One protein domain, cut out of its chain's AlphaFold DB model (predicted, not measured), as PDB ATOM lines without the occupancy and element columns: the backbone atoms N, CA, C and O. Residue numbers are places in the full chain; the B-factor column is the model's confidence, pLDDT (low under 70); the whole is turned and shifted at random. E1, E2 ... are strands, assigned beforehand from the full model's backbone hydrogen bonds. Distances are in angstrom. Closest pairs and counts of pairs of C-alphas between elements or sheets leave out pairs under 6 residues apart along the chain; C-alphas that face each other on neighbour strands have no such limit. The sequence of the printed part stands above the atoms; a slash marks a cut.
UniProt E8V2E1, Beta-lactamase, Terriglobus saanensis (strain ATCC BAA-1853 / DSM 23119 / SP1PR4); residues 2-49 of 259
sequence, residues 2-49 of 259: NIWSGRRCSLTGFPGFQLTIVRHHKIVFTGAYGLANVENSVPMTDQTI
ATOM      1  N   ASN A   2     181.050 155.532 140.255       33.41
ATOM      2  CA  ASN A   2     180.232 155.006 141.346       33.41
ATOM      3  C   ASN A   2     179.175 156.057 141.726       33.41
ATOM      4  O   ASN A   2     179.439 156.966 142.506       33.41
ATOM      5  N   ILE A   3     177.993 155.966 141.114       42.97
ATOM      6  CA  ILE A   3     176.861 156.899 141.312       42.97
ATOM      7  C   ILE A   3     176.394 156.986 142.779       42.97
ATOM      8  O   ILE A   3     175.675 157.912 143.137       42.97
ATOM      9  N   TRP A   4     176.847 156.059 143.631       48.22
ATOM     10  CA  TRP A   4     176.437 155.910 145.028       48.22
ATOM     11  C   TRP A   4     177.533 156.252 146.048       48.22
ATOM     12  O   TRP A   4     177.268 156.272 147.250       48.22
ATOM     13  N   SER A   5     178.763 156.547 145.611       42.53
ATOM     14  CA  SER A   5     179.817 156.993 146.528       42.53
ATOM     15  C   SER A   5     179.660 158.490 146.804       42.53
ATOM     16  O   SER A   5     180.092 159.331 146.015       42.53
ATOM     17  N   GLY A   6     179.019 158.828 147.921       44.03
ATOM     18  CA  GLY A   6     179.084 160.172 148.505       44.03
ATOM     19  C   GLY A   6     177.967 161.151 148.130       44.03
ATOM     20  O   GLY A   6     177.964 162.270 148.636       44.03
ATOM     21  N   ARG A   7     176.975 160.764 147.316       39.69
ATOM     22  CA  ARG A   7     175.771 161.589 147.088       39.69
ATOM     23  C   ARG A   7     174.534 160.944 147.704       39.69
ATOM     24  O   ARG A   7     173.794 160.228 147.054       39.69
ATOM     25  N   ARG A   8     174.374 161.275 148.988       44.75
ATOM     26  CA  ARG A   8     173.132 161.499 149.736       44.75
ATOM     27  C   ARG A   8     171.999 160.471 149.553       44.75
ATOM     28  O   ARG A   8     171.320 160.428 148.534       44.75
ATOM     29  N   CYS A   9     171.605 159.899 150.690       45.59
ATOM     30  CA  CYS A   9     170.234 159.477 151.027       45.59
ATOM     31  C   CYS A   9     169.118 160.498 150.658       45.59
ATOM     32  O   CYS A   9     167.935 160.221 150.837       45.59
ATOM     33  N   SER A  10     169.453 161.691 150.151       45.81
ATOM     34  CA  SER A  10     168.509 162.758 149.813       45.81
ATOM     35  C   SER A  10     167.658 162.475 148.578       45.81
ATOM     36  O   SER A  10     166.687 163.189 148.371       45.81
ATOM     37  N   LEU A  11     168.007 161.486 147.745       45.19
ATOM     38  CA  LEU A  11     167.208 161.151 146.557       45.19
ATOM     39  C   LEU A  11     165.951 160.334 146.884       45.19
ATOM     40  O   LEU A  11     165.039 160.284 146.066       45.19
ATOM     41  N   THR A  12     165.878 159.712 148.064       52.56
ATOM     42  CA  THR A  12     164.771 158.808 148.416       52.56
ATOM     43  C   THR A  12     164.010 159.213 149.675       52.56
ATOM     44  O   THR A  12     162.881 158.770 149.867       52.56
ATOM     45  N   GLY A  13     164.592 160.064 150.528       65.25
ATOM     46  CA  GLY A  13     163.974 160.446 151.803       65.25
ATOM     47  C   GLY A  13     163.936 159.309 152.832       65.25
ATOM     48  O   GLY A  13     163.245 159.434 153.838       65.25
ATOM     49  N   PHE A  14     164.660 158.210 152.596       70.19
ATOM     50  CA  PHE A  14     164.795 157.123 153.562       70.19
ATOM     51  C   PHE A  14     165.865 157.466 154.608       70.19
ATOM     52  O   PHE A  14     166.952 157.908 154.224       70.19
ATOM     53  N   PRO A  15     165.618 157.216 155.908       80.44
ATOM     54  CA  PRO A  15     166.649 157.361 156.934       80.44
ATOM     55  C   PRO A  15     167.872 156.465 156.705       80.44
ATOM     56  O   PRO A  15     169.003 156.885 156.942       80.44
ATOM     57  N   GLY A  16     167.649 155.262 156.178       84.38
ATOM     58  CA  GLY A  16     168.687 154.343 155.733       84.38
ATOM     59  C   GLY A  16     168.107 153.181 154.934       84.38
ATOM     60  O   GLY A  16     166.903 152.926 154.978       84.38
ATOM     61  N   PHE A  17     168.954 152.490 154.174       83.25
ATOM     62  CA  PHE A  17     168.577 151.314 153.390       83.25
ATOM     63  C   PHE A  17     169.781 150.406 153.112       83.25
ATOM     64  O   PHE A  17     170.930 150.852 153.097       83.25
ATOM     65  N   GLN A  18     169.496 149.135 152.835       88.00
ATOM     66  CA  GLN A  18     170.430 148.193 152.222       88.00
ATOM     67  C   GLN A  18     170.002 147.919 150.777       88.00
ATOM     68  O   GLN A  18     168.811 147.853 150.478       88.00
ATOM     69  N   LEU A  19     170.969 147.748 149.878       85.75
ATOM     70  CA  LEU A  19     170.736 147.404 148.479       85.75
ATOM     71  C   LEU A  19     171.713 146.319 148.046       85.75
ATOM     72  O   LEU A  19     172.922 146.489 148.174       85.75
ATOM     73  N   THR A  20     171.182 145.257 147.447       87.38
ATOM     74  CA  THR A  20     171.961 144.232 146.749       87.38
ATOM     75  C   THR A  20     171.433 144.100 145.327       87.38
ATOM     76  O   THR A  20     170.228 143.970 145.119       87.38
ATOM     77  N   ILE A  21     172.328 144.131 144.338       85.25
ATOM     78  CA  ILE A  21     172.001 143.937 142.922       85.25
ATOM     79  C   ILE A  21     172.621 142.620 142.472       85.25
ATOM     80  O   ILE A  21     173.842 142.450 142.497       85.25
ATOM     81  N   VAL A  22     171.769 141.707 142.014       85.38
ATOM     82  CA  VAL A  22     172.176 140.430 141.428       85.38
ATOM     83  C   VAL A  22     171.929 140.484 139.926       85.38
ATOM     84  O   VAL A  22     170.819 140.763 139.481       85.38
ATOM     85  N   ARG A  23     172.963 140.215 139.126       85.94
ATOM     86  CA  ARG A  23     172.883 140.165 137.662       85.94
ATOM     87  C   ARG A  23     173.689 138.978 137.149       85.94
ATOM     88  O   ARG A  23     174.831 138.793 137.552       85.94
ATOM     89  N   HIS A  24     173.096 138.176 136.262       93.00
ATOM     90  CA  HIS A  24     173.711 136.944 135.739       93.00
ATOM     91  C   HIS A  24     174.218 136.018 136.859       93.00
ATOM     92  O   HIS A  24     175.356 135.556 136.825       93.00
ATOM     93  N   HIS A  25     173.378 135.799 137.877       90.12
ATOM     94  CA  HIS A  25     173.681 134.967 139.052       90.12
ATOM     95  C   HIS A  25     174.887 135.433 139.885       90.12
ATOM     96  O   HIS A  25     175.383 134.686 140.723       90.12
ATOM     97  N   LYS A  26     175.359 136.668 139.685       88.88
ATOM     98  CA  LYS A  26     176.446 137.273 140.457       88.88
ATOM     99  C   LYS A  26     175.939 138.504 141.185       88.88
ATOM    100  O   LYS A  26     175.209 139.312 140.611       88.88
ATOM    101  N   ILE A  27     176.358 138.669 142.432       90.06
ATOM    102  CA  ILE A  27     176.205 139.941 143.135       90.06
ATOM    103  C   ILE A  27     177.153 140.929 142.457       90.06
ATOM    104  O   ILE A  27     178.368 140.748 142.481       90.06
ATOM    105  N   VAL A  28     176.594 141.943 141.801       93.25
ATOM    106  CA  VAL A  28     177.373 143.001 141.134       93.25
ATOM    107  C   VAL A  28     177.505 144.247 142.003       93.25
ATOM    108  O   VAL A  28     178.312 145.122 141.699       93.25
ATOM    109  N   PHE A  29     176.713 144.335 143.074       88.81
ATOM    110  CA  PHE A  29     176.748 145.431 144.028       88.81
ATOM    111  C   PHE A  29     176.058 145.039 145.338       88.81
ATOM    112  O   PHE A  29     174.970 144.466 145.303       88.81
ATOM    113  N   THR A  30     176.649 145.438 146.462       89.56
ATOM    114  CA  THR A  30     176.004 145.471 147.777       89.56
ATOM    115  C   THR A  30     176.415 146.759 148.480       89.56
ATOM    116  O   THR A  30     177.579 147.153 148.417       89.56
ATOM    117  N   GLY A  31     175.470 147.421 149.141       86.75
ATOM    118  CA  GLY A  31     175.734 148.629 149.912       86.75
ATOM    119  C   GLY A  31     174.709 148.852 151.016       86.75
ATOM    120  O   GLY A  31     173.549 148.460 150.896       86.75
ATOM    121  N   ALA A  32     175.157 149.502 152.086       89.62
ATOM    122  CA  ALA A  32     174.357 149.914 153.230       89.62
ATOM    123  C   ALA A  32     174.550 151.422 153.430       89.62
ATOM    124  O   ALA A  32     175.682 151.907 153.441       89.62
ATOM    125  N   TYR A  33     173.453 152.167 153.538       85.62
ATOM    126  CA  TYR A  33     173.468 153.629 153.542       85.62
ATOM    127  C   TYR A  33     172.555 154.189 154.628       85.62
ATOM    128  O   TYR A  33     171.483 153.645 154.884       85.62
ATOM    129  N   GLY A  34     172.957 155.315 155.220       87.81
ATOM    130  CA  GLY A  34     172.170 156.031 156.221       87.81
ATOM    131  C   GLY A  34     172.188 155.369 157.599       87.81
ATOM    132  O   GLY A  34     173.181 154.758 157.996       87.81
ATOM    133  N   LEU A  35     171.094 155.528 158.338       86.81
ATOM    134  CA  LEU A  35     170.951 155.076 159.718       86.81
ATOM    135  C   LEU A  35     169.959 153.914 159.815       86.81
ATOM    136  O   LEU A  35     168.870 153.967 159.244       86.81
ATOM    137  N   ALA A  36     170.331 152.878 160.566       88.12
ATOM    138  CA  ALA A  36     169.433 151.808 161.000       88.12
ATOM    139  C   ALA A  36     168.520 152.251 162.151       88.12
ATOM    140  O   ALA A  36     167.458 151.668 162.345       88.12
ATOM    141  N   ASN A  37     168.938 153.268 162.910       85.12
ATOM    142  CA  ASN A  37     168.135 153.912 163.939       85.12
ATOM    143  C   ASN A  37     168.481 155.403 163.983       85.12
ATOM    144  O   ASN A  37     169.646 155.761 164.175       85.12
ATOM    145  N   VAL A  38     167.481 156.259 163.769       82.19
ATOM    146  CA  VAL A  38     167.669 157.714 163.686       82.19
ATOM    147  C   VAL A  38     167.917 158.296 165.069       82.19
ATOM    148  O   VAL A  38     168.846 159.078 165.249       82.19
ATOM    149  N   GLU A  39     167.118 157.875 166.045       78.88
ATOM    150  CA  GLU A  39     167.109 158.387 167.413       78.88
ATOM    151  C   GLU A  39     168.467 158.214 168.098       78.88
ATOM    152  O   GLU A  39     168.957 159.117 168.768       78.88
ATOM    153  N   ASN A  40     169.096 157.064 167.877       84.56
ATOM    154  CA  ASN A  40     170.365 156.673 168.479       84.56
ATOM    155  C   ASN A  40     171.546 156.817 167.512       84.56
ATOM    156  O   ASN A  40     172.650 156.382 167.832       84.56
ATOM    157  N   SER A  41     171.328 157.385 166.319       87.56
ATOM    158  CA  SER A  41     172.360 157.547 165.286       87.56
ATOM    159  C   SER A  41     173.120 156.249 164.958       87.56
ATOM    160  O   SER A  41     174.326 156.266 164.714       87.56
ATOM    161  N   VAL A  42     172.422 155.107 164.941       89.75
ATOM    162  CA  VAL A  42     173.042 153.807 164.634       89.75
ATOM    163  C   VAL A  42     173.227 153.696 163.122       89.75
ATOM    164  O   VAL A  42     172.229 153.765 162.396       89.75
ATOM    165  N   PRO A  43     174.456 153.497 162.614       91.44
ATOM    166  CA  PRO A  43     174.693 153.382 161.181       91.44
ATOM    167  C   PRO A  43     174.060 152.113 160.601       91.44
ATOM    168  O   PRO A  43     174.031 151.057 161.236       91.44
ATOM    169  N   MET A  44     173.574 152.214 159.366       91.44
ATOM    170  CA  MET A  44     173.182 151.051 158.576       91.44
ATOM    171  C   MET A  44     174.430 150.236 158.213       91.44
ATOM    172  O   MET A  44     175.409 150.789 157.714       91.44
ATOM    173  N   THR A  45     174.393 148.923 158.431       92.12
ATOM    174  CA  THR A  45     175.482 147.992 158.066       92.12
ATOM    175  C   THR A  45     174.926 146.853 157.229       92.12
ATOM    176  O   THR A  45     173.716 146.771 157.082       92.12
ATOM    177  N   ASP A  46     175.755 145.952 156.705       89.69
ATOM    178  CA  ASP A  46     175.292 144.722 156.038       89.69
ATOM    179  C   ASP A  46     174.748 143.657 157.016       89.69
ATOM    180  O   ASP A  46     174.130 142.686 156.592       89.69
ATOM    181  N   GLN A  47     174.929 143.859 158.328       91.56
ATOM    182  CA  GLN A  47     174.404 143.005 159.398       91.56
ATOM    183  C   GLN A  47     173.081 143.515 159.982       91.56
ATOM    184  O   GLN A  47     172.539 142.899 160.903       91.56
ATOM    185  N   THR A  48     172.578 144.660 159.509       91.88
ATOM    186  CA  THR A  48     171.295 145.195 159.970       91.88
ATOM    187  C   THR A  48     170.160 144.276 159.517       91.88
ATOM    188  O   THR A  48     170.056 143.938 158.340       91.88
ATOM    189  N   ILE A  49     169.305 143.880 160.459       91.06
ATOM    190  CA  ILE A  49     168.161 142.996 160.227       91.06
ATOM    191  C   ILE A  49     166.938 143.842 159.876       91.06
ATOM    192  O   ILE A  49     166.619 144.811 160.565       91.06
TER     193      ILE A  49
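What this domain is: This is residues 2 to 49 of the 259 residues of the protein "Beta-lactamase" of Terriglobus saanensis (strain ATCC BAA-1853 / DSM 23119 / SP1PR4) (UniProt E8V2E1). A long two-stranded hairpin, E1 and E2, makes the long axis of the domain, and two stretches with no named element lie on opposite sides of this ribbon. Residues 2 to 15 loop away on one side; beyond E2 the chain turns round and residues 42 to 49 fold back on the other. The printed part has 48 residues, with no named helix and two named strands, E1 then E2, in one antiparallel sheet of order E1 - E2. The class is all strand, though under half of the residues are in named elements. It is only just loose, close to compact, with a radius of gyration of the C-alphas of 11.9 A, and elongated, spanning 39 by 23 by 14 A.

How they stand to each other: Look first at E1, residues 16 to 23, and E2, residues 26 to 37, a hairpin of antiparallel neighbours with directions 174 degrees apart. C-alphas 16 and 34 face each other at 3.9 A, and so do 20 and 30 at 4.4 A. N 17 and O 33, at 2.9 A, and N 28 and O 21, at 2.9 A, are within hydrogen-bond range. E2 bends by 67 degrees at residue 34; past it, residues 35 to 37 of E2 pair antiparallel with residues 42 to 43.

Where its parts are: Find C-alpha 16 at (168.687, 154.343, 155.733); from there E1 runs 23.3 A to C-alpha 23. E2 runs 30.0 A from C-alpha 26 at (176.446, 137.273, 140.457) to C-alpha 37 at (168.135, 153.912, 163.939).

The domain as a whole: The two C-alphas farthest apart are those of His 24 and Glu 39, 38.8 A. The printed part has no cut, and the link from E1 to E2 is tight. The mean pLDDT of the printed part is 76.9; look for the values under 70 at residues 2 to 13.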